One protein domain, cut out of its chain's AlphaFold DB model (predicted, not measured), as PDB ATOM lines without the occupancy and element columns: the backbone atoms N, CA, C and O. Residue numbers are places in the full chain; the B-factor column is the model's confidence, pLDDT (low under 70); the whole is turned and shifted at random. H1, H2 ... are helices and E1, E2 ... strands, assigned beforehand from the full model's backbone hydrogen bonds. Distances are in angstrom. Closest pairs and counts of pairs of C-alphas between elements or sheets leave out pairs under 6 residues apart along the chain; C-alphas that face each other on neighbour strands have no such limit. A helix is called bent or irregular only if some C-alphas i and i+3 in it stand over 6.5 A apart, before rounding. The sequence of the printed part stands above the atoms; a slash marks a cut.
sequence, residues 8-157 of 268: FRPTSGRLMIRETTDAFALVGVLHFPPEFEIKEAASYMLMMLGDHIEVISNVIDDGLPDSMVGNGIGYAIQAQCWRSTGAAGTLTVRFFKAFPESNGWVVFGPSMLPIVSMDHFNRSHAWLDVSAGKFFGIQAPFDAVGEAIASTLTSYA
ATOM      1  N   PHE A   8      27.639  25.420  23.611       98.06
ATOM      2  CA  PHE A   8      26.656  25.345  24.679       98.06
ATOM      3  C   PHE A   8      26.852  26.496  25.655       98.06
ATOM      4  O   PHE A   8      27.954  26.743  26.143       98.06
ATOM      5  N   ARG A   9      25.762  27.205  25.937       98.12
ATOM      6  CA  ARG A   9      25.724  28.299  26.907       98.12
ATOM      7  C   ARG A   9      25.212  27.769  28.239       98.12
ATOM      8  O   ARG A   9      24.154  27.137  28.232       98.12
ATOM      9  N   PRO A  10      25.892  28.044  29.361       98.38
ATOM     10  CA  PRO A  10      25.316  27.798  30.671       98.38
ATOM     11  C   PRO A  10      24.006  28.575  30.844       98.38
ATOM     12  O   PRO A  10      23.911  29.744  30.458       98.38
ATOM     13  N   THR A  11      22.994  27.945  31.424       98.25
ATOM     14  CA  THR A  11      21.707  28.578  31.744       98.25
ATOM     15  C   THR A  11      21.826  29.467  32.978       98.25
ATOM     16  O   THR A  11      21.288  30.576  32.985       98.25
ATOM     17  N   SER A  12      22.583  29.021  33.978       98.62
ATOM     18  CA  SER A  12      22.885  29.753  35.206       98.62
ATOM     19  C   SER A  12      24.193  29.264  35.838       98.62
ATOM     20  O   SER A  12      24.770  28.258  35.412       98.62
ATOM     21  N   GLY A  13      24.681  29.971  36.856       98.56
ATOM     22  CA  GLY A  13      25.811  29.516  37.657       98.56
ATOM     23  C   GLY A  13      26.527  30.632  38.404       98.56
ATOM     24  O   GLY A  13      26.120  31.791  38.368       98.56
ATOM     25  N   ARG A  14      27.631  30.266  39.051       98.81
ATOM     26  CA  ARG A  14      28.560  31.186  39.710       98.81
ATOM     27  C   ARG A  14      29.983  30.697  39.528       98.81
ATOM     28  O   ARG A  14      30.262  29.516  39.720       98.81
ATOM     29  N   LEU A  15      30.883  31.613  39.210       98.69
ATOM     30  CA  LEU A  15      32.303  31.359  39.019       98.69
ATOM     31  C   LEU A  15      33.128  32.214  39.972       98.69
ATOM     32  O   LEU A  15      32.777  33.353  40.287       98.69
ATOM     33  N   MET A  16      34.266  31.670  40.371       98.31
ATOM     34  CA  MET A  16      35.335  32.395  41.023       98.31
ATOM     35  C   MET A  16      36.631  32.131  40.269       98.31
ATOM     36  O   MET A  16      37.010  30.988  40.003       98.31
ATOM     37  N   ILE A  17      37.298  33.216  39.902       97.81
ATOM     38  CA  ILE A  17      38.599  33.189  39.256       97.81
ATOM     39  C   ILE A  17      39.601  33.738  40.251       97.81
ATOM     40  O   ILE A  17      39.424  34.830  40.786       97.81
ATOM     41  N   ARG A  18      40.668  32.986  40.483       96.69
ATOM     42  CA  ARG A  18      41.792  33.397  41.308       96.69
ATOM     43  C   ARG A  18      42.974  33.744  40.428       96.69
ATOM     44  O   ARG A  18      43.396  32.924  39.618       96.69
ATOM     45  N   GLU A  19      43.523  34.926  40.643       95.69
ATOM     46  CA  GLU A  19      44.839  35.315  40.158       95.69
ATOM     47  C   GLU A  19      45.904  34.805  41.138       95.69
ATOM     48  O   GLU A  19      45.770  34.892  42.361       95.69
ATOM     49  N   THR A  20      46.964  34.233  40.586       91.00
ATOM     50  CA  THR A  20      48.207  33.877  41.276       91.00
ATOM     51  C   THR A  20      49.350  34.674  40.648       91.00
ATOM     52  O   THR A  20      49.124  35.393  39.682       91.00
ATOM     53  N   THR A  21      50.578  34.539  41.155       87.62
ATOM     54  CA  THR A  21      51.731  35.318  40.667       87.62
ATOM     55  C   THR A  21      51.891  35.290  39.144       87.62
ATOM     56  O   THR A  21      52.152  36.330  38.553       87.62
ATOM     57  N   ASP A  22      51.694  34.124  38.518       89.06
ATOM     58  CA  ASP A  22      51.988  33.914  37.091       89.06
ATOM     59  C   ASP A  22      50.840  33.242  36.315       89.06
ATOM     60  O   ASP A  22      51.004  32.869  35.153       89.06
ATOM     61  N   ALA A  23      49.691  33.017  36.954       94.88
ATOM     62  CA  ALA A  23      48.615  32.211  36.385       94.88
ATOM     63  C   ALA A  23      47.253  32.529  37.007       94.88
ATOM     64  O   ALA A  23      47.148  33.179  38.045       94.88
ATOM     65  N   PHE A  24      46.208  31.981  36.404       96.50
ATOM     66  CA  PHE A  24      44.833  32.045  36.860       96.50
ATOM     67  C   PHE A  24      44.287  30.641  37.098       96.50
ATOM     68  O   PHE A  24      44.690  29.674  36.449       96.50
ATOM     69  N   ALA A  25      43.324  30.531  38.002       96.88
ATOM     70  CA  ALA A  25      42.562  29.313  38.208       96.88
ATOM     71  C   ALA A  25      41.079  29.651  38.342       96.88
ATOM     72  O   ALA A  25      40.707  30.540  39.105       96.88
ATOM     73  N   LEU A  26      40.244  28.941  37.594       98.00
ATOM     74  CA  LEU A  26      38.794  29.057  37.626       98.00
ATOM     75  C   LEU A  26      38.217  27.869  38.385       98.00
ATOM     76  O   LEU A  26      38.618  26.727  38.149       98.00
ATOM     77  N   VAL A  27      37.257  28.150  39.261       98.44
ATOM     78  CA  VAL A  27      36.349  27.163  39.843       98.44
ATOM     79  C   VAL A  27      34.934  27.732  39.903       98.44
ATOM     80  O   VAL A  27      34.747  28.947  39.947       98.44
ATOM     81  N   GLY A  28      33.927  26.874  39.942       98.50
ATOM     82  CA  GLY A  28      32.570  27.291  40.266       98.50
ATOM     83  C   GLY A  28      31.535  26.266  39.864       98.50
ATOM     84  O   GLY A  28      31.874  25.105  39.669       98.50
ATOM     85  N   VAL A  29      30.288  26.701  39.726       98.75
ATOM     86  CA  VAL A  29      29.166  25.876  39.275       98.75
ATOM     87  C   VAL A  29      28.554  26.479  38.024       98.75
ATOM     88  O   VAL A  29      28.292  27.679  37.983       98.75
ATOM     89  N   LEU A  30      28.297  25.636  37.027       98.81
ATOM     90  CA  LEU A  30      27.535  25.977  35.829       98.81
ATOM     91  C   LEU A  30      26.433  24.939  35.612       98.81
ATOM     92  O   LEU A  30      26.678  23.736  35.719       98.81
ATOM     93  N   HIS A  31      25.243  25.417  35.271       98.69
ATOM     94  CA  HIS A  31      24.118  24.595  34.828       98.69
ATOM     95  C   HIS A  31      23.982  24.717  33.321       98.69
ATOM     96  O   HIS A  31      24.168  25.802  32.766       98.69
ATOM     97  N   PHE A  32      23.679  23.614  32.646       98.56
ATOM     98  CA  PHE A  32      23.607  23.571  31.188       98.56
ATOM     99  C   PHE A  32      22.245  23.081  30.693       98.56
ATOM    100  O   PHE A  32      21.533  22.383  31.416       98.56
ATOM    101  N   PRO A  33      21.879  23.397  29.440       97.56
ATOM    102  CA  PRO A  33      20.723  22.787  28.798       97.56
ATOM    103  C   PRO A  33      20.825  21.248  28.817       97.56
ATOM    104  O   PRO A  33      21.936  20.729  28.671       97.56
ATOM    105  N   PRO A  34      19.717  20.504  28.990       96.69
ATOM    106  CA  PRO A  34      19.737  19.038  29.085       96.69
ATOM    107  C   PRO A  34      20.383  18.329  27.888       96.69
ATOM    108  O   PRO A  34      20.901  17.227  28.027       96.69
ATOM    109  N   GLU A  35      20.373  18.952  26.711       96.69
ATOM    110  CA  GLU A  35      20.993  18.426  25.495       96.69
ATOM    111  C   GLU A  35      22.532  18.454  25.498       96.69
ATOM    112  O   GLU A  35      23.149  17.881  24.596       96.69
ATOM    113  N   PHE A  36      23.165  19.134  26.463       97.38
ATOM    114  CA  PHE A  36      24.615  19.098  26.613       97.38
ATOM    115  C   PHE A  36      25.033  17.964  27.551       97.38
ATOM    116  O   PHE A  36      25.071  18.115  28.773       97.38
ATOM    117  N   GLU A  37      25.376  16.827  26.952       96.25
ATOM    118  CA  GLU A  37      25.865  15.646  27.660       96.25
ATOM    119  C   GLU A  37      27.354  15.787  28.001       96.25
ATOM    120  O   GLU A  37      28.239  15.515  27.187       96.25
ATOM    121  N   ILE A  38      27.641  16.222  29.226       97.44
ATOM    122  CA  ILE A  38      29.011  16.349  29.725       97.44
ATOM    123  C   ILE A  38      29.499  14.992  30.260       97.44
ATOM    124  O   ILE A  38      28.968  14.443  31.226       97.44
ATOM    125  N   LYS A  39      30.575  14.468  29.664       97.31
ATOM    126  CA  LYS A  39      31.409  13.400  30.243       97.31
ATOM    127  C   LYS A  39      32.206  13.961  31.424       97.31
ATOM    128  O   LYS A  39      33.059  14.829  31.232       97.31
ATOM    129  N   GLU A  40      31.921  13.465  32.627       96.94
ATOM    130  CA  GLU A  40      32.605  13.864  33.861       96.94
ATOM    131  C   GLU A  40      34.122  13.659  33.757       96.94
ATOM    132  O   GLU A  40      34.592  12.740  33.088       96.94
ATOM    133  N   ALA A  41      34.880  14.547  34.401       96.19
ATOM    134  CA  ALA A  41      36.338  14.607  34.418       96.19
ATOM    135  C   ALA A  41      37.020  14.822  33.058       96.19
ATOM    136  O   ALA A  41      38.195  15.165  33.063       96.19
ATOM    137  N   ALA A  42      36.343  14.680  31.917       96.62
ATOM    138  CA  ALA A  42      36.908  14.962  30.600       96.62
ATOM    139  C   ALA A  42      37.149  16.466  30.389       96.62
ATOM    140  O   ALA A  42      36.453  17.311  30.959       96.62
ATOM    141  N   SER A  43      38.150  16.797  29.575       97.12
ATOM    142  CA  SER A  43      38.476  18.186  29.236       97.12
ATOM    143  C   SER A  43      37.596  18.746  28.119       97.12
ATOM    144  O   SER A  43      37.385  18.090  27.097       97.12
ATOM    145  N   TYR A  44      37.193  20.008  28.263       98.06
ATOM    146  CA  TYR A  44      36.470  20.802  27.267       98.06
ATOM    147  C   TYR A  44      37.100  22.185  27.129       98.06
ATOM    148  O   TYR A  44      37.777  22.665  28.038       98.06
ATOM    149  N   MET A  45      36.849  22.851  26.004       97.94
ATOM    150  CA  MET A  45      37.218  24.255  25.830       97.94
ATOM    151  C   MET A  45      36.097  25.149  26.361       97.94
ATOM    152  O   MET A  45      34.973  25.082  25.860       97.94
ATOM    153  N   LEU A  46      36.420  26.007  27.328       98.38
ATOM    154  CA  LEU A  46      35.568  27.095  27.800       98.38
ATOM    155  C   LEU A  46      36.047  28.416  27.188       98.38
ATOM    156  O   LEU A  46      37.246  28.702  27.162       98.38
ATOM    157  N   MET A  47      35.103  29.228  26.727       98.06
ATOM    158  CA  MET A  47      35.336  30.573  26.216       98.06
ATOM    159  C   MET A  47      34.564  31.576  27.072       98.06
ATOM    160  O   MET A  47      33.357  31.443  27.245       98.06
ATOM    161  N   MET A  48      35.268  32.576  27.586       97.81
ATOM    162  CA  MET A  48      34.763  33.741  28.303       97.81
ATOM    163  C   MET A  48      35.181  34.991  27.519       97.81
ATOM    164  O   MET A  48      36.269  35.530  27.716       97.81
ATOM    165  N   LEU A  49      34.350  35.409  26.560       94.31
ATOM    166  CA  LEU A  49      34.654  36.493  25.620       94.31
ATOM    167  C   LEU A  49      33.643  37.629  25.780       94.31
ATOM    168  O   LEU A  49      32.439  37.421  25.639       94.31
ATOM    169  N   GLY A  50      34.128  38.843  26.047       93.19
ATOM    170  CA  GLY A  50      33.248  39.958  26.401       93.19
ATOM    171  C   GLY A  50      32.543  39.678  27.728       93.19
ATOM    172  O   GLY A  50      33.213  39.443  28.726       93.19
ATOM    173  N   ASP A  51      31.212  39.681  27.722       95.25
ATOM    174  CA  ASP A  51      30.344  39.283  28.837       95.25
ATOM    175  C   ASP A  51      29.725  37.891  28.630       95.25
ATOM    176  O   ASP A  51      28.784  37.530  29.330       95.25
ATOM    177  N   HIS A  52      30.206  37.111  27.658       97.25
ATOM    178  CA  HIS A  52      29.613  35.834  27.272       97.25
ATOM    179  C   HIS A  52      30.459  34.634  27.685       97.25
ATOM    180  O   HIS A  52      31.687  34.676  27.629       97.25
ATOM    181  N   ILE A  53      29.781  33.542  28.041       98.38
ATOM    182  CA  ILE A  53      30.386  32.262  28.404       98.38
ATOM    183  C   ILE A  53      29.794  31.113  27.584       98.38
ATOM    184  O   ILE A  53      28.576  30.929  27.521       98.38
ATOM    185  N   GLU A  54      30.668  30.330  26.953       98.06
ATOM    186  CA  GLU A  54      30.307  29.220  26.067       98.06
ATOM    187  C   GLU A  54      31.292  28.053  26.217       98.06
ATOM    188  O   GLU A  54      32.493  28.253  26.395       98.06
ATOM    189  N   VAL A  55      30.791  26.822  26.106       98.19
ATOM    190  CA  VAL A  55      31.594  25.591  26.089       98.19
ATOM    191  C   VAL A  55      31.489  24.936  24.718       98.19
ATOM    192  O   VAL A  55      30.394  24.790  24.170       98.19
ATOM    193  N   ILE A  56      32.626  24.516  24.166       97.06
ATOM    194  CA  ILE A  56      32.663  23.723  22.935       97.06
ATOM    195  C   ILE A  56      32.342  22.267  23.278       97.06
ATOM    196  O   ILE A  56      32.980  21.679  24.146       97.06
ATOM    197  N   SER A  57      31.393  21.667  22.559       95.94
ATOM    198  CA  SER A  57      30.903  20.304  22.806       95.94
ATOM    199  C   SER A  57      31.945  19.195  22.643       95.94
ATOM    200  O   SER A  57      31.729  18.072  23.085       95.94
ATOM    201  N   ASN A  58      33.040  19.473  21.936       95.19
ATOM    202  CA  ASN A  58      34.053  18.483  21.612       95.19
ATOM    203  C   ASN A  58      34.902  18.167  22.841       95.19
ATOM    204  O   ASN A  58      35.598  19.029  23.379       95.19
ATOM    205  N   VAL A  59      34.877  16.896  23.221       95.75
ATOM    206  CA  VAL A  59      35.734  16.336  24.259       95.75
ATOM    207  C   VAL A  59      37.193  16.354  23.786       95.75
ATOM    208  O   VAL A  59      37.502  15.904  22.682       95.75
ATOM    209  N   ILE A  60      38.092  16.886  24.612       94.88
ATOM    210  CA  ILE A  60      39.526  17.026  24.301       94.88
ATOM    211  C   ILE A  60      40.326  15.786  24.733       94.88
ATOM    212  O   ILE A  60      41.340  15.453  24.110       94.88
ATOM    213  N   ASP A  61      39.906  15.131  25.818       94.12
ATOM    214  CA  ASP A  61      40.537  13.933  26.376       94.12
ATOM    215  C   ASP A  61      39.535  13.039  27.121       94.12
ATOM    216  O   ASP A  61      38.379  13.401  27.316       94.12
ATOM    217  N   ASP A  62      39.979  11.857  27.546       90.06
ATOM    218  CA  ASP A  62      39.103  10.855  28.153       90.06
ATOM    219  C   ASP A  62      38.866  11.004  29.658       90.06
ATOM    220  O   ASP A  62      38.116  10.200  30.217       90.06
ATOM    221  N   GLY A  63      39.452  12.012  30.307       91.00
ATOM    222  CA  GLY A  63      39.399  12.171  31.758       91.00
ATOM    223  C   GLY A  63      40.741  12.554  32.376       91.00
ATOM    224  O   GLY A  63      41.711  12.876  31.682       91.00
ATOM    225  N   LEU A  64      40.788  12.526  33.709       89.75
ATOM    226  CA  LEU A  64      42.029  12.705  34.455       89.75
ATOM    227  C   LEU A  64      42.975  11.512  34.218       89.75
ATOM    228  O   LEU A  64      42.506  10.379  34.128       89.75
ATOM    229  N   PRO A  65      44.303  11.730  34.156       88.62
ATOM    230  CA  PRO A  65      45.265  10.629  34.123       88.62
ATOM    231  C   PRO A  65      45.113   9.721  35.346       88.62
ATOM    232  O   PRO A  65      44.880  10.236  36.436       88.62
ATOM    233  N   ASP A  66      45.362   8.415  35.209       86.31
ATOM    234  CA  ASP A  66      45.253   7.426  36.301       86.31
ATOM    235  C   ASP A  66      45.985   7.826  37.591       86.31
ATOM    236  O   ASP A  66      45.557   7.486  38.689       86.31
ATOM    237  N   SER A  67      47.093   8.564  37.480       84.88
ATOM    238  CA  SER A  67      47.846   9.059  38.637       84.88
ATOM    239  C   SER A  67      47.115  10.144  39.436       84.88
ATOM    240  O   SER A  67      47.470  10.389  40.588       84.88
ATOM    241  N   MET A  68      46.138  10.807  38.818       86.06
ATOM    242  CA  MET A  68      45.373  11.942  39.339       86.06
ATOM    243  C   MET A  68      43.950  11.560  39.740       86.06
ATOM    244  O   MET A  68      43.323  12.294  40.503       86.06
ATOM    245  N   VAL A  69      43.448  10.432  39.245       83.62
ATOM    246  CA  VAL A  69      42.134   9.895  39.592       83.62
ATOM    247  C   VAL A  69      42.005   9.771  41.124       83.62
ATOM    248  O   VAL A  69      42.976   9.496  41.828       83.62
ATOM    249  N   GLY A  70      40.826  10.096  41.657       84.38
ATOM    250  CA  GLY A  70      40.571  10.142  43.100       84.38
ATOM    251  C   GLY A  70      41.134  11.358  43.839       84.38
ATOM    252  O   GLY A  70      40.735  11.591  44.979       84.38
ATOM    253  N   ASN A  71      41.988  12.188  43.231       87.75
ATOM    254  CA  ASN A  71      42.428  13.435  43.858       87.75
ATOM    255  C   ASN A  71      41.392  14.555  43.684       87.75
ATOM    256  O   ASN A  71      40.631  14.596  42.719       87.75
ATOM    257  N   GLY A  72      41.390  15.504  44.621       92.00
ATOM    258  CA  GLY A  72      40.543  16.692  44.532       92.00
ATOM    259  C   GLY A  72      41.043  17.738  43.536       92.00
ATOM    260  O   GLY A  72      42.205  17.741  43.120       92.00
ATOM    261  N   ILE A  73      40.165  18.694  43.226       95.00
ATOM    262  CA  ILE A  73      40.418  19.816  42.299       95.00
ATOM    263  C   ILE A  73      41.725  20.552  42.614       95.00
ATOM    264  O   ILE A  73      42.452  20.933  41.699       95.00
ATOM    265  N   GLY A  74      42.056  20.718  43.900       92.00
ATOM    266  CA  GLY A  74      43.275  21.411  44.321       92.00
ATOM    267  C   GLY A  74      44.552  20.785  43.754       92.00
ATOM    268  O   GLY A  74      45.451  21.512  43.342       92.00
ATOM    269  N   TYR A  75      44.609  19.453  43.674       91.69
ATOM    270  CA  TYR A  75      45.743  18.738  43.091       91.69
ATOM    271  C   TYR A  75      45.655  18.706  41.561       91.69
ATOM    272  O   TYR A  75      46.643  18.968  40.878       91.69
ATOM    273  N   ALA A  76      44.455  18.474  41.014       92.81
ATOM    274  CA  ALA A  76      44.240  18.418  39.569       92.81
ATOM    275  C   ALA A  76      44.631  19.726  38.859       92.81
ATOM    276  O   ALA A  76      45.265  19.679  37.811       92.81
ATOM    277  N   ILE A  77      44.317  20.894  39.433       93.00
ATOM    278  CA  ILE A  77      44.669  22.206  38.856       93.00
ATOM    279  C   ILE A  77      46.188  22.402  38.736       93.00
ATOM    280  O   ILE A  77      46.646  23.073  37.816       93.00
ATOM    281  N   GLN A  78      46.971  21.806  39.634       90.50
ATOM    282  CA  GLN A  78      48.434  21.927  39.647       90.50
ATOM    283  C   GLN A  78      49.128  20.867  38.778       90.50
ATOM    284  O   GLN A  78      50.339  20.929  38.565       90.50
ATOM    285  N   ALA A  79      48.383  19.873  38.294       90.88
ATOM    286  CA  ALA A  79      48.938  18.757  37.549       90.88
ATOM    287  C   ALA A  79      49.334  19.149  36.118       90.88
ATOM    288  O   ALA A  79      48.692  19.964  35.461       90.88
ATOM    289  N   GLN A  80      50.360  18.490  35.577       89.44
ATOM    290  CA  GLN A  80      50.797  18.658  34.185       89.44
ATOM    291  C   GLN A  80      49.923  17.845  33.208       89.44
ATOM    292  O   GLN A  80      50.423  17.027  32.442       89.44
ATOM    293  N   CYS A  81      48.602  18.033  33.266       89.62
ATOM    294  CA  CYS A  81      47.625  17.323  32.427       89.62
ATOM    295  C   CYS A  81      46.709  18.255  31.614       89.62
ATOM    296  O   CYS A  81      45.804  17.783  30.924       89.62
ATOM    297  N   TRP A  82      46.926  19.568  31.693       94.50
ATOM    298  CA  TRP A  82      46.097  20.570  31.027       94.50
ATOM    299  C   TRP A  82      46.634  20.916  29.648       94.50
ATOM    300  O   TRP A  82      47.837  21.100  29.456       94.50
ATOM    301  N   ARG A  83      45.726  21.055  28.680       92.50
ATOM    302  CA  ARG A  83      46.076  21.606  27.373       92.50
ATOM    303  C   ARG A  83      46.084  23.127  27.442       92.50
ATOM    304  O   ARG A  83      45.079  23.733  27.814       92.50
ATOM    305  N   SER A  84      47.206  23.722  27.057       89.81
ATOM    306  CA  SER A  84      47.349  25.172  26.968       89.81
ATOM    307  C   SER A  84      46.434  25.758  25.898       89.81
ATOM    308  O   SER A  84      46.242  25.171  24.830       89.81
ATOM    309  N   THR A  85      45.925  26.952  26.168       92.19
ATOM    310  CA  THR A  85      45.173  27.763  25.214       92.19
ATOM    311  C   THR A  85      46.031  28.917  24.699       92.19
ATOM    312  O   THR A  85      47.006  29.322  25.333       92.19
ATOM    313  N   GLY A  86      45.711  29.411  23.500       91.06
ATOM    314  CA  GLY A  86      46.493  30.449  22.816       91.06
ATOM    315  C   GLY A  86      45.910  31.860  22.906       91.06
ATOM    316  O   GLY A  86      46.504  32.784  22.358       91.06
ATOM    317  N   ALA A  87      44.748  32.034  23.542       94.31
ATOM    318  CA  ALA A  87      44.026  33.303  23.581       94.31
ATOM    319  C   ALA A  87      43.480  33.607  24.982       94.31
ATOM    320  O   ALA A  87      42.985  32.713  25.673       94.31
ATOM    321  N   ALA A  88      43.539  34.880  25.383       95.25
ATOM    322  CA  ALA A  88      42.873  35.354  26.594       95.25
ATOM    323  C   ALA A  88      41.362  35.078  26.516       95.25
ATOM    324  O   ALA A  88      40.780  35.082  25.430       95.25
ATOM    325  N   GLY A  89      40.743  34.800  27.662       96.31
ATOM    326  CA  GLY A  89      39.345  34.379  27.716       96.31
ATOM    327  C   GLY A  89      39.089  32.960  27.210       96.31
ATOM    328  O   GLY A  89      37.939  32.570  27.072       96.31
ATOM    329  N   THR A  90      40.116  32.154  26.932       96.69
ATOM    330  CA  THR A  90      39.935  30.734  26.591       96.69
ATOM    331  C   THR A  90      40.741  29.861  27.533       96.69
ATOM    332  O   THR A  90      41.898  30.166  27.827       96.69
ATOM    333  N   LEU A  91      40.150  28.770  28.011       97.06
ATOM    334  CA  LEU A  91      40.821  27.816  28.888       97.06
ATOM    335  C   LEU A  91      40.245  26.410  28.738       97.06
ATOM    336  O   LEU A  91      39.073  26.226  28.406       97.06
ATOM    337  N   THR A  92      41.080  25.416  29.022       97.75
ATOM    338  CA  THR A  92      40.624  24.035  29.162       97.75
ATOM    339  C   THR A  92      40.013  23.860  30.549       97.75
ATOM    340  O   THR A  92      40.660  24.173  31.547       97.75
ATOM    341  N   VAL A  93      38.792  23.335  30.616       98.31
ATOM    342  CA  VAL A  93      38.094  23.037  31.873       98.31
ATOM    343  C   VAL A  93      37.699  21.574  31.951       98.31
ATOM    344  O   VAL A  93      37.530  20.907  30.932       98.31
ATOM    345  N   ARG A  94      37.519  21.087  33.175       98.25
ATOM    346  CA  ARG A  94      36.901  19.796  33.479       98.25
ATOM    347  C   ARG A  94      35.671  20.023  34.349       98.25
ATOM    348  O   ARG A  94      35.531  21.073  34.981       98.25
ATOM    349  N   PHE A  95      34.802  19.020  34.382       98.25
ATOM    350  CA  PHE A  95      33.545  19.072  35.117       98.25
ATOM    351  C   PHE A  95      33.429  17.909  36.100       98.25
ATOM    352  O   PHE A  95      33.687  16.769  35.720       98.25
ATOM    353  N   PHE A  96      33.000  18.189  37.332       98.00
ATOM    354  CA  PHE A  96      32.559  17.198  38.319       98.00
ATOM    355  C   PHE A  96      31.074  17.374  38.608       98.00
ATOM    356  O   PHE A  96      30.569  18.491  38.699       98.00
ATOM    357  N   LYS A  97      30.348  16.269  38.752       97.69
ATOM    358  CA  LYS A  97      28.886  16.298  38.858       97.69
ATOM    359  C   LYS A  97      28.446  16.896  40.193       97.69
ATOM    360  O   LYS A  97      28.847  16.385  41.238       97.69
ATOM    361  N   ALA A  98      27.616  17.933  40.185       97.75
ATOM    362  CA  ALA A  98      27.135  18.577  41.412       97.75
ATOM    363  C   ALA A  98      25.632  18.362  41.607       97.75
ATOM    364  O   ALA A  98      25.225  17.800  42.618       97.75
ATOM    365  N   PHE A  99      24.841  18.722  40.596       97.50
ATOM    366  CA  PHE A  99      23.382  18.666  40.603       97.50
ATOM    367  C   PHE A  99      22.909  17.825  39.404       97.50
ATOM    368  O   PHE A  99      22.651  18.373  38.330       97.50
ATOM    369  N   PRO A 100      22.851  16.484  39.537       93.25
ATOM    370  CA  PRO A 100      22.537  15.593  38.417       93.25
ATOM    371  C   PRO A 100      21.193  15.913  37.756       93.25
ATOM    372  O   PRO A 100      21.106  15.945  36.532       93.25
ATOM    373  N   GLU A 101      20.176  16.213  38.567       94.50
ATOM    374  CA  GLU A 101      18.801  16.448  38.110       94.50
ATOM    375  C   GLU A 101      18.633  17.751  37.313       94.50
ATOM    376  O   GLU A 101      17.683  17.889  36.548       94.50
ATOM    377  N   SER A 102      19.557  18.704  37.467       95.94
ATOM    378  CA  SER A 102      19.499  20.019  36.817       95.94
ATOM    379  C   SER A 102      20.630  20.254  35.813       95.94
ATOM    380  O   SER A 102      20.861  21.390  35.402       95.94
ATOM    381  N   ASN A 103      21.361  19.196  35.438       97.69
ATOM    382  CA  ASN A 103      22.575  19.276  34.618       97.69
ATOM    383  C   ASN A 103      23.587  20.316  35.157       97.69
ATOM    384  O   ASN A 103      24.154  21.112  34.403       97.69
ATOM    385  N   GLY A 104      23.771  20.327  36.484       98.38
ATOM    386  CA  GLY A 104      24.665  21.233  37.200       98.38
ATOM    387  C   GLY A 104      26.010  20.599  37.540       98.38
ATOM    388  O   GLY A 104      26.092  19.499  38.103       98.38
ATOM    389  N   TRP A 105      27.083  21.324  37.243       98.75
ATOM    390  CA  TRP A 105      28.452  20.825  37.312       98.75
ATOM    391  C   TRP A 105      29.360  21.789  38.051       98.75
ATOM    392  O   TRP A 105      29.338  22.988  37.786       98.75
ATOM    393  N   VAL A 106      30.229  21.251  38.906       98.75
ATOM    394  CA  VAL A 106      31.433  21.969  39.309       98.75
ATOM    395  C   VAL A 106      32.357  22.045  38.102       98.75
ATOM    396  O   VAL A 106      32.757  21.011  37.574       98.75
ATOM    397  N   VAL A 107      32.704  23.253  37.676       98.69
ATOM    398  CA  VAL A 107      33.656  23.520  36.594       98.69
ATOM    399  C   VAL A 107      34.978  23.987  37.187       98.69
ATOM    400  O   VAL A 107      34.983  24.753  38.150       98.69
ATOM    401  N   PHE A 108      36.102  23.538  36.630       98.44
ATOM    402  CA  PHE A 108      37.418  24.001  37.061       98.44
ATOM    403  C   PHE A 108      38.481  23.916  35.965       98.44
ATOM    404  O   PHE A 108      38.416  23.047  35.095       98.44
ATOM    405  N   GLY A 109      39.487  24.788  36.033       97.44
ATOM    406  CA  GLY A 109      40.647  24.740  35.142       97.44
ATOM    407  C   GLY A 109      41.678  25.844  35.414       97.44
ATOM    408  O   GLY A 109      41.307  26.927  35.872       97.44
ATOM    409  N   PRO A 110      42.975  25.597  35.158       96.88
ATOM    410  CA  PRO A 110      44.013  26.617  35.174       96.88
ATOM    411  C   PRO A 110      44.103  27.363  33.836       96.88
ATOM    412  O   PRO A 110      43.713  26.859  32.783       96.88
ATOM    413  N   SER A 111      44.705  28.547  33.867       96.25
ATOM    414  CA  SER A 111      45.086  29.305  32.679       96.25
ATOM    415  C   SER A 111      46.366  30.095  32.934       96.25
ATOM    416  O   SER A 111      46.523  30.703  33.983       96.25
ATOM    417  N   MET A 112      47.265  30.137  31.952       95.12
ATOM    418  CA  MET A 112      48.430  31.038  31.978       95.12
ATOM    419  C   MET A 112      48.099  32.431  31.424       95.12
ATOM    420  O   MET A 112      48.910  33.346  31.510       95.12
ATOM    421  N   LEU A 113      46.921  32.587  30.815       95.31
ATOM    422  CA  LEU A 113      46.443  33.840  30.244       95.31
ATOM    423  C   LEU A 113      45.263  34.378  31.063       95.31
ATOM    424  O   LEU A 113      44.506  33.576  31.627       95.31
ATOM    425  N   PRO A 114      45.049  35.704  31.091       95.38
ATOM    426  CA  PRO A 114      43.873  36.286  31.725       95.38
ATOM    427  C   PRO A 114      42.576  35.658  31.203       95.38
ATOM    428  O   PRO A 114      42.372  35.531  29.992       95.38
ATOM    429  N   ILE A 115      41.708  35.255  32.132       96.88
ATOM    430  CA  ILE A 115      40.407  34.641  31.819       96.88
ATOM    431  C   ILE A 115      39.341  35.727  31.606       96.88
ATOM    432  O   ILE A 115      38.512  35.607  30.714       96.88
ATOM    433  N   VAL A 116      39.383  36.806  32.392       96.62
ATOM    434  CA  VAL A 116      38.504  37.983  32.272       96.62
ATOM    435  C   VAL A 116      39.314  39.268  32.468       96.62
ATOM    436  O   VAL A 116      40.495  39.203  32.810       96.62
ATOM    437  N   SER A 117      38.693  40.435  32.249       94.56
ATOM    438  CA  SER A 117      39.334  41.730  32.530       94.56
ATOM    439  C   SER A 117      39.770  41.830  33.994       94.56
ATOM    440  O   SER A 117      39.034  41.418  34.895       94.56
ATOM    441  N   MET A 118      40.928  42.452  34.231       93.75
ATOM    442  CA  MET A 118      41.442  42.712  35.578       93.75
ATOM    443  C   MET A 118      40.524  43.626  36.401       93.75
ATOM    444  O   MET A 118      40.559  43.567  37.625       93.75
ATOM    445  N   ASP A 119      39.637  44.390  35.757       94.31
ATOM    446  CA  ASP A 119      38.642  45.236  36.435       94.31
ATOM    447  C   ASP A 119      37.628  44.433  37.269       94.31
ATOM    448  O   ASP A 119      36.967  44.985  38.147       94.31
ATOM    449  N   HIS A 120      37.496  43.125  37.016       94.00
ATOM    450  CA  HIS A 120      36.662  42.240  37.828       94.00
ATOM    451  C   HIS A 120      37.337  41.782  39.124       94.00
ATOM    452  O   HIS A 120      36.663  41.216  39.986       94.00
ATOM    453  N   PHE A 121      38.652  41.968  39.260       95.69
ATOM    454  CA  PHE A 121      39.406  41.417  40.376       95.69
ATOM    455  C   PHE A 121      39.410  42.364  41.572       95.69
ATOM    456  O   PHE A 121      39.715  43.550  41.478       95.69
ATOM    457  N   ASN A 122      39.145  41.792  42.740       93.50
ATOM    458  CA  ASN A 122      39.329  42.418  44.034       93.50
ATOM    459  C   ASN A 122      40.146  41.466  44.913       93.50
ATOM    460  O   ASN A 122      39.757  40.317  45.105       93.50
ATOM    461  N   ARG A 123      41.294  41.931  45.420       90.19
ATOM    462  CA  ARG A 123      42.234  41.129  46.233       90.19
ATOM    463  C   ARG A 123      42.613  39.782  45.587       90.19
ATOM    464  O   ARG A 123      42.695  38.771  46.273       90.19
ATOM    465  N   SER A 124      42.876  39.800  44.277       93.06
ATOM    466  CA  SER A 124      43.253  38.631  43.460       93.06
ATOM    467  C   SER A 124      42.139  37.605  43.217       93.06
ATOM    468  O   SER A 124      42.413  36.501  42.742       93.06
ATOM    469  N   HIS A 125      40.872  37.964  43.451       96.00
ATOM    470  CA  HIS A 125      39.718  37.142  43.074       96.00
ATOM    471  C   HIS A 125      38.706  37.938  42.256       96.00
ATOM    472  O   HIS A 125      38.384  39.073  42.596       96.00
ATOM    473  N   ALA A 126      38.151  37.321  41.219       97.38
ATOM    474  CA  ALA A 126      36.962  37.796  40.525       97.38
ATOM    475  C   ALA A 126      35.806  36.831  40.799       97.38
ATOM    476  O   ALA A 126      35.946  35.626  40.588       97.38
ATOM    477  N   TRP A 127      34.672  37.359  41.253       98.25
ATOM    478  CA  TRP A 127      33.437  36.603  41.459       98.25
ATOM    479  C   TRP A 127      32.416  37.009  40.409       98.25
ATOM    480  O   TRP A 127      32.171  38.201  40.215       98.25
ATOM    481  N   LEU A 128      31.840  36.022  39.728       98.56
ATOM    482  CA  LEU A 128      30.956  36.237  38.590       98.56
ATOM    483  C   LEU A 128      29.691  35.394  38.748       98.56
ATOM    484  O   LEU A 128      29.793  34.188  38.964       98.56
ATOM    485  N   ASP A 129      28.524  36.001  38.570       98.62
ATOM    486  CA  ASP A 129      27.280  35.255  38.357       98.62
ATOM    487  C   ASP A 129      27.043  35.063  36.862       98.62
ATOM    488  O   ASP A 129      27.426  35.902  36.044       98.62
ATOM    489  N   VAL A 130      26.428  33.934  36.512       98.56
ATOM    490  CA  VAL A 130      26.119  33.542  35.138       98.56
ATOM    491  C   VAL A 130      24.610  33.405  34.976       98.56
ATOM    492  O   VAL A 130      23.944  32.762  35.785       98.56
ATOM    493  N   SER A 131      24.068  33.984  33.907       97.94
ATOM    494  CA  SER A 131      22.663  33.862  33.519       97.94
ATOM    495  C   SER A 131      22.531  33.913  31.998       97.94
ATOM    496  O   SER A 131      23.048  34.825  31.354       97.94
ATOM    497  N   ALA A 132      21.854  32.922  31.413       96.56
ATOM    498  CA  ALA A 132      21.592  32.827  29.974       96.56
ATOM    499  C   ALA A 132      22.850  33.017  29.091       96.56
ATOM    500  O   ALA A 132      22.833  33.736  28.088       96.56
ATOM    501  N   GLY A 133      23.963  32.383  29.477       97.25
ATOM    502  CA  GLY A 133      25.245  32.464  28.774       97.25
ATOM    503  C   GLY A 133      25.956  33.812  28.885       97.25
ATOM    504  O   GLY A 133      26.927  34.035  28.162       97.25
ATOM    505  N   LYS A 134      25.481  34.715  29.747       98.31
ATOM    506  CA  LYS A 134      26.159  35.963  30.103       98.31
ATOM    507  C   LYS A 134      26.711  35.872  31.513       98.31
ATOM    508  O   LYS A 134      26.085  35.246  32.363       98.31
ATOM    509  N   PHE A 135      27.835  36.522  31.771       97.81
ATOM    510  CA  PHE A 135      28.387  36.667  33.109       97.81
ATOM    511  C   PHE A 135      28.515  38.139  33.504       97.81
ATOM    512  O   PHE A 135      28.693  39.015  32.659       97.81
ATOM    513  N   PHE A 136      28.444  38.413  34.802       97.25
ATOM    514  CA  PHE A 136      28.645  39.747  35.357       97.25
ATOM    515  C   PHE A 136      29.335  39.665  36.715       97.25
ATOM    516  O   PHE A 136      29.163  38.701  37.458       97.25
ATOM    517  N   GLY A 137      30.138  40.683  37.028       97.62
ATOM    518  CA  GLY A 137      30.834  40.767  38.308       97.62
ATOM    519  C   GLY A 137      29.867  40.950  39.472       97.62
ATOM    520  O   GLY A 137      28.934  41.750  39.384       97.62
ATOM    521  N   ILE A 138      30.123  40.242  40.567       97.69
ATOM    522  CA  ILE A 138      29.405  40.391  41.833       97.69
ATOM    523  C   ILE A 138      30.374  40.750  42.957       97.69
ATOM    524  O   ILE A 138      31.588  40.564  42.853       97.69
ATOM    525  N   GLN A 139      29.830  41.243  44.068       96.12
ATOM    526  CA  GLN A 139      30.606  41.344  45.294       96.12
ATOM    527  C   GLN A 139      30.967  39.937  45.786       96.12
ATOM    528  O   GLN A 139      30.126  39.038  45.781       96.12
ATOM    529  N   ALA A 140      32.213  39.760  46.230       96.25
ATOM    530  CA  ALA A 140      32.661  38.503  46.808       96.25
ATOM    531  C   ALA A 140      31.752  38.103  47.990       96.25
ATOM    532  O   ALA A 140      31.584  38.910  48.912       96.25
ATOM    533  N   PRO A 141      31.176  36.885  47.993       95.44
ATOM    534  CA  PRO A 141      30.319  36.422  49.081       95.44
ATOM    535  C   PRO A 141      31.105  36.197  50.381       95.44
ATOM    536  O   PRO A 141      30.525  36.247  51.461       95.44
ATOM    537  N   PHE A 142      32.421  35.979  50.289       93.62
ATOM    538  CA  PHE A 142      33.357  35.901  51.410       93.62
ATOM    539  C   PHE A 142      34.781  36.250  50.944       93.62
ATOM    540  O   PHE A 142      35.054  36.343  49.743       93.62
ATOM    541  N   ASP A 143      35.697  36.443  51.896       91.50
ATOM    542  CA  ASP A 143      37.119  36.657  51.617       91.50
ATOM    543  C   ASP A 143      37.831  35.314  51.392       91.50
ATOM    544  O   ASP A 143      38.090  34.578  52.337       91.50
ATOM    545  N   ALA A 144      38.151  34.994  50.136       90.56
ATOM    546  CA  ALA A 144      38.815  33.743  49.757       90.56
ATOM    547  C   ALA A 144      40.357  33.814  49.822       90.56
ATOM    548  O   ALA A 144      41.049  32.915  49.321       90.56
ATOM    549  N   VAL A 145      40.924  34.899  50.368       89.94
ATOM    550  CA  VAL A 145      42.375  35.077  50.501       89.94
ATOM    551  C   VAL A 145      42.954  34.049  51.475       89.94
ATOM    552  O   VAL A 145      42.475  33.873  52.586       89.94
ATOM    553  N   GLY A 146      44.027  33.374  51.053       88.50
ATOM    554  CA  GLY A 146      44.725  32.367  51.860       88.50
ATOM    555  C   GLY A 146      44.090  30.974  51.843       88.50
ATOM    556  O   GLY A 146      44.753  30.006  52.206       88.50
ATOM    557  N   GLU A 147      42.854  30.830  51.363       90.31
ATOM    558  CA  GLU A 147      42.206  29.522  51.283       90.31
ATOM    559  C   GLU A 147      42.715  28.692  50.108       90.31
ATOM    560  O   GLU A 147      42.980  29.222  49.029       90.31
ATOM    561  N   ALA A 148      42.770  27.368  50.253       92.19
ATOM    562  CA  ALA A 148      42.968  26.490  49.105       92.19
ATOM    563  C   ALA A 148      41.786  26.623  48.128       92.19
ATOM    564  O   ALA A 148      40.634  26.720  48.544       92.19
ATOM    565  N   ILE A 149      42.046  26.605  46.816       92.31
ATOM    566  CA  ILE A 149      40.992  26.842  45.815       92.31
ATOM    567  C   ILE A 149      39.843  25.827  45.918       92.31
ATOM    568  O   ILE A 149      38.684  26.197  45.784       92.31
ATOM    569  N   ALA A 150      40.146  24.570  46.248       93.81
ATOM    570  CA  ALA A 150      39.130  23.544  46.464       93.81
ATOM    571  C   ALA A 150      38.276  23.802  47.718       93.81
ATOM    572  O   ALA A 150      37.094  23.481  47.710       93.81
ATOM    573  N   SER A 151      38.833  24.421  48.766       94.25
ATOM    574  CA  SER A 151      38.093  24.737  49.996       94.25
ATOM    575  C   SER A 151      36.976  25.746  49.748       94.25
ATOM    576  O   SER A 151      35.910  25.628  50.338       94.25
ATOM    577  N   THR A 152      37.159  26.665  48.799       94.94
ATOM    578  CA  THR A 152      36.108  27.624  48.424       94.94
ATOM    579  C   THR A 152      34.839  26.941  47.895       94.94
ATOM    580  O   THR A 152      33.744  27.481  48.039       94.94
ATOM    581  N   LEU A 153      34.972  25.737  47.322       97.31
ATOM    582  CA  LEU A 153      33.850  24.926  46.849       97.31
ATOM    583  C   LEU A 153      33.124  24.230  48.004       97.31
ATOM    584  O   LEU A 153      31.900  24.138  47.995       97.31
ATOM    585  N   THR A 154      33.871  23.758  49.002       96.75
ATOM    586  CA  THR A 154      33.363  22.838  50.030       96.75
ATOM    587  C   THR A 154      33.022  23.499  51.364       96.75
ATOM    588  O   THR A 154      32.262  22.920  52.133       96.75
ATOM    589  N   SER A 155      33.601  24.662  51.670       95.50
ATOM    590  CA  SER A 155      33.513  25.282  53.001       95.50
ATOM    591  C   SER A 155      32.336  26.241  53.165       95.50
ATOM    592  O   SER A 155      31.911  26.479  54.290       95.50
ATOM    593  N   TYR A 156      31.805  26.791  52.070       96.06
ATOM    594  CA  TYR A 156      30.761  27.816  52.123       96.06
ATOM    595  C   TYR A 156      29.594  27.480  51.205       96.06
ATOM    596  O   TYR A 156      29.781  27.101  50.048       96.06
ATOM    597  N   ALA A 157      28.384  27.695  51.717       97.88
ATOM    598  CA  ALA A 157      27.157  27.574  50.948       97.88
ATOM    599  C   ALA A 157      26.929  28.817  50.081       97.88
ATOM    600  O   ALA A 157      26.155  29.703  50.434       97.88
TER     601      ALA A 157
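What this domain is: This is residues 8 to 157 of the 268 residues of an uncharacterized protein of Burkholderia sp. KK1 (UniProt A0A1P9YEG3). One antiparallel sheet of eight strands curls round into a nearly closed barrel, its two edge strands E4 and E8 coming together at one place; the short helix H1 packs on the outside over E6, and the short helix H2 only grazes the outside near E2. The printed part has 150 residues, with named elements in the order E1 E2 E3 E4 H1 E5 E6 E7 E8 H2, and the sheet's order is E4 E3 E5 E6 E2 E1 E7 E8. The class is mostly strand, though under half of the residues are in named elements. The whole is compact and rounded, with a radius of gyration of the C-alphas of 14.1 A and spans of 35 by 34 by 33 A.

How they stand to each other: Start with E1, residues 12 to 19, which forms a hairpin with E2, residues 24 to 31, at 172 degrees; look for N 16 and O 27, 2.8 A apart. Next comes the hairpin of E3, residues 43 to 49, and E4, residues 52 to 56, with N 47 and O 54 at 2.8 A. H1, residues 73 to 78, is on the sheet at a height of 9.0 A, over E6, residues 104 to 111, and along the strands at 18 degrees on the local plane; the closest C-alphas of H1 and E6 are those of Ile 77 and Pro 110, 5.8 A apart. In H1, 1 of 2 O i to N i+4 pairs and 2 of 3 O i to N i+3 pairs are within hydrogen-bond range; H2, residues 151 to 154, is too short for an O i to N i+4 pair. E5, residues 90 to 99, bends by 63 degrees at residue 96. Its pairing is staggered: residues 90 to 94 pair with E3, with N 44 and O 93 at 2.8 A, and residues 94 to 99 with E6, with N 96 and O 106 at 2.8 A. E6 is also the antiparallel neighbour of E2, with N 24 and O 111 at 2.8 A. E7, residues 125 to 131, is the antiparallel neighbour of E1, with N 15 and O 128 at 2.8 A, and forms a hairpin with E8, residues 134 to 137, with N 131 and O 134 at 2.8 A. This is a folded sheet, one sheet bent back on itself: E4 and E3 face E6, E2, E1, E7 and E8, with E5 as the hinge. The closest C-alphas of the edge strands E4 and E8 are those of His 52 and Lys 134, 4.5 A apart. H2 only grazes the sheet, with residues 152 to 153.

Where its parts are: Find C-alpha 12 at (22.885, 29.753, 35.206), where E1 begins; it runs 23.2 A to C-alpha 19. E2 is 22.1 A long, E3 19.0 A, E6 22.4 A and E7 19.8 A. E5, the longest strand, begins at C-alpha 90 at (39.935, 30.734, 26.591) and spans 24.8 A. H2 ends at C-alpha 154 at (33.363, 22.838, 50.030).

The domain as a whole: Look at Asp 66 and Asp 119 for the two C-alphas farthest apart, 38.4 A. The printed part has no cut. The links E2 to E3, E4 to H1, H1 to E5, E6 to E7 and E8 to H2 are long. The mean pLDDT of the printed part is 95.2, and no printed residue is under 70.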